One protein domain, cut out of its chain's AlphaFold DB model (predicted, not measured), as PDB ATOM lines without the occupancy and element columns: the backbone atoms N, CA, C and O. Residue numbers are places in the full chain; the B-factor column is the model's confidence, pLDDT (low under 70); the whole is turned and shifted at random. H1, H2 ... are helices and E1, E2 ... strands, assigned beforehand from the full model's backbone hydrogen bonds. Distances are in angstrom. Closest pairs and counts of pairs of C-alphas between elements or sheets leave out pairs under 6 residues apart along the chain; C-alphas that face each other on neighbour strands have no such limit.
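What this domain is: This is residues 3 to 78 of the 134 residues of an uncharacterized protein of Flavobacterium psychrophilum (UniProt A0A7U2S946). A twisted four-stranded sheet has H1 packed along one face, and a helical hairpin of H2 and H3 continues from H1 round to the sheet's edge at E4. H2 packs on H1, while H3 reaches E4 with its last residues. The printed part has 76 residues with four named strands and three named helices, in the order E1, E2, H1, E3, E4, H2, H3. The sheet's order is E2, E1, E3, E4, antiparallel throughout; the class is mixed, helices and strands. The whole is compact, with a radius of gyration of the C-alphas of 11.6 A and spans of 29 by 25 by 19 A.

Where its parts are: E1 is residues 6 to 9, 9.9 A long, from C-alpha 6 at (207.911, 164.332, 240.110). E2 is residues 15 to 18, 9.9 A; E3 43 to 46, 10.1 A; E4 52 to 54, 6.6 A. H1 is residues 23 to 31, 12.4 A; H2 57 to 64 and H3 70 to 77, 10.5 A each. H3 ends at C-alpha 77 (197.047, 155.155, 245.685).

How they stand to each other: In the hairpin E1 and E2, N 8 and O 16 are 2.8 A apart; between E1 and E3, N 45 and O 7 are 2.8 A apart; in the hairpin E3 and E4, N 44 and O 53 are 2.8 A apart. H1 is on the sheet at a height of 9.6 A, over E1 and along the strands, at 17 degrees to E1 on the local plane. E2, H1 and E3 form a split strand-helix-strand unit, two strands running the same way with E1 between them; its crossover is right-handed. H1 and H2 touch, the closest C-alphas being those of Val 27 and Phe 60, 6.9 A, at a tilt of 38 degrees, only just steep, opposite ways. H2 and H3 touch at Ala 59 and Leu 73, closest C-alphas 6.3 A, at a shallow tilt of 6 degrees, opposite ways. H3 only grazes the sheet, with residues 73 to 77. H1 and H3 are apart. In H1, H2 and H3 every O i to N i+4 pair is within hydrogen-bond range.

The domain as a whole: The C-alphas farthest apart, of Lys 12 and Thr 67, are 31.8 A apart. The printed part has no cut. The link H1 to E3, 11 residues, is long. Residue 3 and residues 33 to 38 have pLDDT under 70; the mean of the printed part is 88.6.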
ATOM      1  N   ASN A   3     216.095 159.620 235.918       51.97
ATOM      2  CA  ASN A   3     215.764 160.931 236.459       51.97
ATOM      3  C   ASN A   3     214.265 161.159 236.267       51.97
ATOM      4  O   ASN A   3     213.826 161.604 235.210       51.97
ATOM      5  N   HIS A   4     213.479 160.842 237.288       70.56
ATOM      6  CA  HIS A   4     212.052 161.112 237.280       70.56
ATOM      7  C   HIS A   4     211.819 162.554 237.724       70.56
ATOM      8  O   HIS A   4     212.295 162.978 238.780       70.56
ATOM      9  N   GLU A   5     211.104 163.314 236.901       89.56
ATOM     10  CA  GLU A   5     210.518 164.577 237.328       89.56
ATOM     11  C   GLU A   5     209.174 164.273 237.990       89.56
ATOM     12  O   GLU A   5     208.274 163.687 237.380       89.56
ATOM     13  N   ILE A   6     209.076 164.610 239.273       92.25
ATOM     14  CA  ILE A   6     207.911 164.332 240.110       92.25
ATOM     15  C   ILE A   6     207.328 165.664 240.554       92.25
ATOM     16  O   ILE A   6     208.045 166.522 241.065       92.25
ATOM     17  N   LYS A   7     206.022 165.833 240.385       92.50
ATOM     18  CA  LYS A   7     205.299 167.029 240.807       92.50
ATOM     19  C   LYS A   7     204.389 166.687 241.979       92.50
ATOM     20  O   LYS A   7     203.562 165.791 241.874       92.50
ATOM     21  N   ILE A   8     204.543 167.397 243.086       92.56
ATOM     22  CA  ILE A   8     203.679 167.299 244.262       92.56
ATOM     23  C   ILE A   8     202.706 168.472 244.204       92.56
ATOM     24  O   ILE A   8     203.121 169.620 244.011       92.56
ATOM     25  N   ILE A   9     201.419 168.172 244.327       92.25
ATOM     26  CA  ILE A   9     200.334 169.147 244.272       92.25
ATOM     27  C   ILE A   9     199.730 169.283 245.663       92.25
ATOM     28  O   ILE A   9     199.363 168.286 246.288       92.25
ATOM     29  N   TYR A  10     199.607 170.520 246.115       90.81
ATOM     30  CA  TYR A  10     199.004 170.905 247.383       90.81
ATOM     31  C   TYR A  10     197.686 171.644 247.126       90.81
ATOM     32  O   TYR A  10     197.439 172.071 245.992       90.81
ATOM     33  N   PRO A  11     196.841 171.826 248.153       87.00
ATOM     34  CA  PRO A  11     195.669 172.684 248.048       87.00
ATOM     35  C   PRO A  11     196.036 174.110 247.609       87.00
ATOM     36  O   PRO A  11     197.149 174.584 247.854       87.00
ATOM     37  N   LYS A  12     195.070 174.819 247.011       85.38
ATOM     38  CA  LYS A  12     195.176 176.241 246.629       85.38
ATOM     39  C   LYS A  12     196.239 176.510 245.550       85.38
ATOM     40  O   LYS A  12     196.866 177.567 245.539       85.38
ATOM     41  N   GLY A  13     196.466 175.561 244.649       81.38
ATOM     42  CA  GLY A  13     197.332 175.730 243.481       81.38
ATOM     43  C   GLY A  13     198.829 175.620 243.737       81.38
ATOM     44  O   GLY A  13     199.613 175.744 242.791       81.38
ATOM     45  N   MET A  14     199.260 175.371 244.975       87.25
ATOM     46  CA  MET A  14     200.679 175.257 245.293       87.25
ATOM     47  C   MET A  14     201.269 173.948 244.756       87.25
ATOM     48  O   MET A  14     200.689 172.867 244.863       87.25
ATOM     49  N   ARG A  15     202.444 174.052 244.128       89.31
ATOM     50  CA  ARG A  15     203.073 172.966 243.369       89.31
ATOM     51  C   ARG A  15     204.567 172.937 243.649       89.31
ATOM     52  O   ARG A  15     205.229 173.968 243.559       89.31
ATOM     53  N   VAL A  16     205.102 171.753 243.918       90.12
ATOM     54  CA  VAL A  16     206.543 171.524 244.081       90.12
ATOM     55  C   VAL A  16     206.999 170.529 243.027       90.12
ATOM     56  O   VAL A  16     206.493 169.412 242.966       90.12
ATOM     57  N   THR A  17     207.965 170.923 242.200       91.75
ATOM     58  CA  THR A  17     208.552 170.046 241.182       91.75
ATOM     59  C   THR A  17     209.931 169.581 241.630       91.75
ATOM     60  O   THR A  17     210.828 170.391 241.862       91.75
ATOM     61  N   LEU A  18     210.104 168.268 241.727       91.50
ATOM     62  CA  LEU A  18     211.338 167.602 242.113       91.50
ATOM     63  C   LEU A  18     212.003 167.019 240.869       91.50
ATOM     64  O   LEU A  18     211.429 166.173 240.185       91.50
ATOM     65  N   LYS A  19     213.229 167.463 240.585       90.44
ATOM     66  CA  LYS A  19     214.032 166.997 239.448       90.44
ATOM     67  C   LYS A  19     215.146 166.078 239.932       90.44
ATOM     68  O   LYS A  19     215.745 166.333 240.975       90.44
ATOM     69  N   GLY A  20     215.410 165.005 239.185       85.81
ATOM     70  CA  GLY A  20     216.503 164.065 239.478       85.81
ATOM     71  C   GLY A  20     216.414 163.414 240.861       85.81
ATOM     72  O   GLY A  20     217.433 163.122 241.480       85.81
ATOM     73  N   THR A  21     215.197 163.241 241.381       85.75
ATOM     74  CA  THR A  21     214.949 162.728 242.733       85.75
ATOM     75  C   THR A  21     214.443 161.288 242.662       85.75
ATOM     76  O   THR A  21     213.696 160.925 241.757       85.75
ATOM     77  N   THR A  22     214.846 160.443 243.616       89.75
ATOM     78  CA  THR A  22     214.326 159.070 243.707       89.75
ATOM     79  C   THR A  22     212.895 159.068 244.237       89.75
ATOM     80  O   THR A  22     212.516 159.950 245.008       89.75
ATOM     81  N   PHE A  23     212.114 158.037 243.900       89.56
ATOM     82  CA  PHE A  23     210.745 157.905 244.406       89.56
ATOM     83  C   PHE A  23     210.680 158.000 245.938       89.56
ATOM     84  O   PHE A  23     209.964 158.838 246.479       89.56
ATOM     85  N   ARG A  24     211.520 157.236 246.649       91.69
ATOM     86  CA  ARG A  24     211.570 157.275 248.119       91.69
ATOM     87  C   ARG A  24     211.877 158.670 248.664       91.69
ATOM     88  O   ARG A  24     211.269 159.081 249.648       91.69
ATOM     89  N   LYS A  25     212.792 159.413 248.033       90.88
ATOM     90  CA  LYS A  25     213.120 160.777 248.462       90.88
ATOM     91  C   LYS A  25     211.977 161.753 248.177       90.88
ATOM     92  O   LYS A  25     211.721 162.619 249.008       90.88
ATOM     93  N   ALA A  26     211.265 161.590 247.062       90.75
ATOM     94  CA  ALA A  26     210.070 162.374 246.765       90.75
ATOM     95  C   ALA A  26     208.960 162.131 247.798       90.75
ATOM     96  O   ALA A  26     208.372 163.092 248.284       90.75
ATOM     97  N   VAL A  27     208.743 160.877 248.214       92.12
ATOM     98  CA  VAL A  27     207.808 160.543 249.303       92.12
ATOM     99  C   VAL A  27     208.218 161.200 250.622       92.12
ATOM    100  O   VAL A  27     207.388 161.812 251.287       92.12
ATOM    101  N   GLN A  28     209.501 161.128 250.990       91.81
ATOM    102  CA  GLN A  28     210.002 161.796 252.195       91.81
ATOM    103  C   GLN A  28     209.766 163.307 252.164       91.81
ATOM    104  O   GLN A  28     209.462 163.883 253.198       91.81
ATOM    105  N   ILE A  29     209.918 163.947 251.001       89.56
ATOM    106  CA  ILE A  29     209.653 165.381 250.839       89.56
ATOM    107  C   ILE A  29     208.154 165.668 250.942       89.56
ATOM    108  O   ILE A  29     207.782 166.619 251.618       89.56
ATOM    109  N   ALA A  30     207.302 164.849 250.318       88.44
ATOM    110  CA  ALA A  30     205.852 165.015 250.381       88.44
ATOM    111  C   ALA A  30     205.322 164.918 251.821       88.44
ATOM    112  O   ALA A  30     204.464 165.701 252.210       88.44
ATOM    113  N   LEU A  31     205.864 163.993 252.619       88.44
ATOM    114  CA  LEU A  31     205.478 163.803 254.021       88.44
ATOM    115  C   LEU A  31     206.246 164.693 255.007       88.44
ATOM    116  O   LEU A  31     205.914 164.717 256.194       88.44
ATOM    117  N   ALA A  32     207.288 165.398 254.560       83.56
ATOM    118  CA  ALA A  32     208.013 166.311 255.424       83.56
ATOM    119  C   ALA A  32     207.099 167.490 255.749       83.56
ATOM    120  O   ALA A  32     206.813 168.317 254.885       83.56
ATOM    121  N   ASN A  33     206.670 167.576 257.008       65.44
ATOM    122  CA  ASN A  33     205.995 168.758 257.513       65.44
ATOM    123  C   ASN A  33     207.006 169.911 257.491       65.44
ATOM    124  O   ASN A  33     207.889 170.009 258.345       65.44
ATOM    125  N   ASN A  34     206.962 170.706 256.430       60.72
ATOM    126  CA  ASN A  34     207.859 171.824 256.234       60.72
ATOM    127  C   ASN A  34     207.047 173.087 256.477       60.72
ATOM    128  O   ASN A  34     206.062 173.313 255.787       60.72
ATOM    129  N   ASN A  35     207.483 173.937 257.403       60.41
ATOM    130  CA  ASN A  35     206.806 175.196 257.739       60.41
ATOM    131  C   ASN A  35     206.581 176.126 256.525       60.41
ATOM    132  O   ASN A  35     205.827 177.087 256.619       60.41
ATOM    133  N   ALA A  36     207.243 175.861 255.392       64.44
ATOM    134  CA  ALA A  36     207.018 176.538 254.117       64.44
ATOM    135  C   ALA A  36     205.703 176.144 253.407       64.44
ATOM    136  O   ALA A  36     205.233 176.892 252.554       64.44
ATOM    137  N   VAL A  37     205.125 174.983 253.731       66.75
ATOM    138  CA  VAL A  37     203.917 174.423 253.118       66.75
ATOM    139  C   VAL A  37     202.989 173.938 254.239       66.75
ATOM    140  O   VAL A  37     203.174 172.834 254.744       66.75
ATOM    141  N   PRO A  38     202.018 174.761 254.669       64.19
ATOM    142  CA  PRO A  38     201.201 174.460 255.846       64.19
ATOM    143  C   PRO A  38     200.132 173.389 255.599       64.19
ATOM    144  O   PRO A  38     199.637 172.794 256.551       64.19
ATOM    145  N   ASP A  39     199.758 173.170 254.337       80.00
ATOM    146  CA  ASP A  39     198.701 172.241 253.951       80.00
ATOM    147  C   ASP A  39     199.295 170.869 253.574       80.00
ATOM    148  O   ASP A  39     200.367 170.787 252.966       80.00
ATOM    149  N   GLU A  40     198.588 169.781 253.896       86.31
ATOM    150  CA  GLU A  40     198.988 168.429 253.482       86.31
ATOM    151  C   GLU A  40     198.903 168.280 251.947       86.31
ATOM    152  O   GLU A  40     198.012 168.858 251.313       86.31
ATOM    153  N   PRO A  41     199.830 167.541 251.306       90.94
ATOM    154  CA  PRO A  41     199.788 167.339 249.862       90.94
ATOM    155  C   PRO A  41     198.570 166.502 249.458       90.94
ATOM    156  O   PRO A  41     198.154 165.597 250.170       90.94
ATOM    157  N   LEU A  42     198.037 166.770 248.267       92.94
ATOM    158  CA  LEU A  42     196.870 166.071 247.728       92.94
ATOM    159  C   LEU A  42     197.266 164.903 246.828       92.94
ATOM    160  O   LEU A  42     196.761 163.795 246.980       92.94
ATOM    161  N   LYS A  43     198.157 165.153 245.863       94.12
ATOM    162  CA  LYS A  43     198.555 164.166 244.850       94.12
ATOM    163  C   LYS A  43     200.014 164.327 244.424       94.12
ATOM    164  O   LYS A  43     200.566 165.429 244.438       94.12
ATOM    165  N   MET A  44     200.627 163.221 244.018       94.31
ATOM    166  CA  MET A  44     201.946 163.146 243.398       94.31
ATOM    167  C   MET A  44     201.781 162.693 241.954       94.31
ATOM    168  O   MET A  44     201.074 161.729 241.681       94.31
ATOM    169  N   ILE A  45     202.451 163.379 241.036       93.06
ATOM    170  CA  ILE A  45     202.357 163.138 239.600       93.06
ATOM    171  C   ILE A  45     203.744 162.808 239.068       93.06
ATOM    172  O   ILE A  45     204.686 163.588 239.226       93.06
ATOM    173  N   PHE A  46     203.863 161.668 238.399       91.12
ATOM    174  CA  PHE A  46     205.073 161.283 237.683       91.12
ATOM    175  C   PHE A  46     205.005 161.821 236.261       91.12
ATOM    176  O   PHE A  46     204.319 161.247 235.416       91.12
ATOM    177  N   LEU A  47     205.737 162.894 235.961       88.31
ATOM    178  CA  LEU A  47     205.607 163.571 234.666       88.31
ATOM    179  C   LEU A  47     206.029 162.695 233.478       88.31
ATOM    180  O   LEU A  47     205.525 162.877 232.378       88.31
ATOM    181  N   SER A  48     206.910 161.714 233.693       87.06
ATOM    182  CA  SER A  48     207.344 160.786 232.641       87.06
ATOM    183  C   SER A  48     206.280 159.767 232.229       87.06
ATOM    184  O   SER A  48     206.322 159.273 231.107       87.06
ATOM    185  N   THR A  49     205.351 159.424 233.125       88.25
ATOM    186  CA  THR A  49     204.335 158.380 232.883       88.25
ATOM    187  C   THR A  49     202.907 158.911 232.913       88.25
ATOM    188  O   THR A  49     201.993 158.200 232.515       88.25
ATOM    189  N   GLY A  50     202.700 160.128 233.417       89.12
ATOM    190  CA  GLY A  50     201.378 160.681 233.698       89.12
ATOM    191  C   GLY A  50     200.684 160.056 234.911       89.12
ATOM    192  O   GLY A  50     199.584 160.483 235.237       89.12
ATOM    193  N   LYS A  51     201.301 159.081 235.598       91.56
ATOM    194  CA  LYS A  51     200.698 158.436 236.773       91.56
ATOM    195  C   LYS A  51     200.447 159.443 237.885       91.56
ATOM    196  O   LYS A  51     201.345 160.221 238.224       91.56
ATOM    197  N   ILE A  52     199.266 159.355 238.485       95.06
ATOM    198  CA  ILE A  52     198.850 160.164 239.626       95.06
ATOM    199  C   ILE A  52     198.627 159.234 240.812       95.06
ATOM    200  O   ILE A  52     197.931 158.232 240.695       95.06
ATOM    201  N   LEU A  53     199.237 159.571 241.945       95.56
ATOM    202  CA  LEU A  53     198.993 158.926 243.228       95.56
ATOM    203  C   LEU A  53     198.350 159.944 244.167       95.56
ATOM    204  O   LEU A  53     198.929 161.015 244.368       95.56
ATOM    205  N   PHE A  54     197.200 159.634 244.763       95.38
ATOM    206  CA  PHE A  54     196.684 160.455 245.860       95.38
ATOM    207  C   PHE A  54     197.529 160.236 247.119       95.38
ATOM    208  O   PHE A  54     197.971 159.121 247.385       95.38
ATOM    209  N   LEU A  55     197.799 161.293 247.882       93.56
ATOM    210  CA  LEU A  55     198.706 161.241 249.032       93.56
ATOM    211  C   LEU A  55     197.988 160.719 250.276       93.56
ATOM    212  O   LEU A  55     197.658 161.462 251.193       93.56
ATOM    213  N   ASP A  56     197.791 159.407 250.318       92.69
ATOM    214  CA  ASP A  56     197.402 158.708 251.538       92.69
ATOM    215  C   ASP A  56     198.559 158.722 252.549       92.69
ATOM    216  O   ASP A  56     199.551 157.996 252.421       92.69
ATOM    217  N   LYS A  57     198.452 159.545 253.587       90.62
ATOM    218  CA  LYS A  57     199.498 159.668 254.606       90.62
ATOM    219  C   LYS A  57     199.859 158.326 255.251       90.62
ATOM    220  O   LYS A  57     201.044 158.082 255.509       90.62
ATOM    221  N   ASN A  58     198.881 157.452 255.479       92.06
ATOM    222  CA  ASN A  58     199.075 156.159 256.129       92.06
ATOM    223  C   ASN A  58     199.784 155.174 255.195       92.06
ATOM    224  O   ASN A  58     200.771 154.542 255.595       92.06
ATOM    225  N   ALA A  59     199.356 155.087 253.934       94.44
ATOM    226  CA  ALA A  59     199.986 154.213 252.946       94.44
ATOM    227  C   ALA A  59     201.427 154.656 252.645       94.44
ATOM    228  O   ALA A  59     202.355 153.843 252.671       94.44
ATOM    229  N   PHE A  60     201.658 155.956 252.435       95.06
ATOM    230  CA  PHE A  60     202.998 156.475 252.154       95.06
ATOM    231  C   PHE A  60     203.938 156.329 253.363       95.06
ATOM    232  O   PHE A  60     205.112 155.987 253.187       95.06
ATOM    233  N   SER A  61     203.440 156.511 254.593       94.31
ATOM    234  CA  SER A  61     204.225 156.247 255.810       94.31
ATOM    235  C   SER A  61     204.573 154.761 255.944       94.31
ATOM    236  O   SER A  61     205.719 154.415 256.235       94.31
ATOM    237  N   SER A  62     203.618 153.874 255.650       95.94
ATOM    238  CA  SER A  62     203.827 152.419 255.635       95.94
ATOM    239  C   SER A  62     204.898 152.008 254.623       95.94
ATOM    240  O   SER A  62     205.749 151.173 254.929       95.94
ATOM    241  N   TYR A  63     204.925 152.640 253.448       96.56
ATOM    242  CA  TYR A  63     205.985 152.435 252.461       96.56
ATOM    243  C   TYR A  63     207.357 152.898 252.972       96.56
ATOM    244  O   TYR A  63     208.345 152.172 252.846       96.56
ATOM    245  N   LEU A  64     207.447 154.086 253.585       95.19
ATOM    246  CA  LEU A  64     208.721 154.590 254.115       95.19
ATOM    247  C   LEU A  64     209.307 153.697 255.211       95.19
ATOM    248  O   LEU A  64     210.536 153.552 255.268       95.19
ATOM    249  N   ASN A  65     208.436 153.096 256.021       96.19
ATOM    250  CA  ASN A  65     208.782 152.154 257.082       96.19
ATOM    251  C   ASN A  65     209.093 150.740 256.559       96.19
ATOM    252  O   ASN A  65     209.603 149.915 257.311       96.19
ATOM    253  N   GLY A  66     208.836 150.462 255.276       95.75
ATOM    254  CA  GLY A  66     209.065 149.157 254.657       95.75
ATOM    255  C   GLY A  66     207.970 148.122 254.932       95.75
ATOM    256  O   GLY A  66     208.187 146.947 254.657       95.75
ATOM    257  N   THR A  67     206.814 148.541 255.456       98.00
ATOM    258  CA  THR A  67     205.651 147.673 255.701       98.00
ATOM    259  C   THR A  67     204.987 147.237 254.396       98.00
ATOM    260  O   THR A  67     204.546 146.099 254.288       98.00
ATOM    261  N   ILE A  68     204.934 148.137 253.410       97.50
ATOM    262  CA  ILE A  68     204.457 147.845 252.055       97.50
ATOM    263  C   ILE A  68     205.543 148.181 251.033       97.50
ATOM    264  O   ILE A  68     206.382 149.065 251.233       97.50
ATOM    265  N   THR A  69     205.524 147.480 249.912       96.81
ATOM    266  CA  THR A  69     206.391 147.718 248.762       96.81
ATOM    267  C   THR A  69     205.942 148.945 247.965       96.81
ATOM    268  O   THR A  69     204.814 149.422 248.073       96.81
ATOM    269  N   GLN A  70     206.822 149.452 247.093       94.25
ATOM    270  CA  GLN A  70     206.456 150.523 246.157       94.25
ATOM    271  C   GLN A  70     205.302 150.108 245.230       94.25
ATOM    272  O   GLN A  70     204.484 150.947 244.868       94.25
ATOM    273  N   LYS A  71     205.238 148.829 244.838       95.00
ATOM    274  CA  LYS A  71     204.178 148.317 243.967       95.00
ATOM    275  C   LYS A  71     202.821 148.376 244.669       95.00
ATOM    276  O   LYS A  71     201.887 148.924 244.102       95.00
ATOM    277  N   GLU A  72     202.747 147.881 245.902       96.25
ATOM    278  CA  GLU A  72     201.519 147.920 246.710       96.25
ATOM    279  C   GLU A  72     201.076 149.360 246.984       96.25
ATOM    280  O   GLU A  72     199.898 149.671 246.863       96.25
ATOM    281  N   LEU A  73     202.018 150.267 247.272       95.44
ATOM    282  CA  LEU A  73     201.699 151.687 247.424       95.44
ATOM    283  C   LEU A  73     201.033 152.256 246.164       95.44
ATOM    284  O   LEU A  73     200.014 152.934 246.267       95.44
ATOM    285  N   ILE A  74     201.600 151.984 244.984       94.25
ATOM    286  CA  ILE A  74     201.032 152.440 243.710       94.25
ATOM    287  C   ILE A  74     199.634 151.843 243.517       94.25
ATOM    288  O   ILE A  74     198.711 152.584 243.219       94.25
ATOM    289  N   GLU A  75     199.439 150.547 243.756       93.19
ATOM    290  CA  GLU A  75     198.126 149.897 243.610       93.19
ATOM    291  C   GLU A  75     197.055 150.485 244.547       93.19
ATOM    292  O   GLU A  75     195.895 150.606 244.153       93.19
ATOM    293  N   LEU A  76     197.432 150.886 245.764       93.19
ATOM    294  CA  LEU A  76     196.518 151.511 246.726       93.19
ATOM    295  C   LEU A  76     196.148 152.950 246.346       93.19
ATOM    296  O   LEU A  76     195.012 153.380 246.577       93.19
ATOM    297  N   THR A  77     197.112 153.689 245.791       95.31
ATOM    298  CA  THR A  77     197.047 155.155 245.685       95.31
ATOM    299  C   THR A  77     196.888 155.686 244.265       95.31
ATOM    300  O   THR A  77     196.568 156.862 244.100       95.31
ATOM    301  N   GLU A  78     197.073 154.855 243.240       96.00
ATOM    302  CA  GLU A  78     196.916 155.259 241.844       96.00
ATOM    303  C   GLU A  78     195.465 155.646 241.541       96.00
ATOM    304  O   GLU A  78     194.510 154.953 241.902       96.00
TER     305      GLU A  78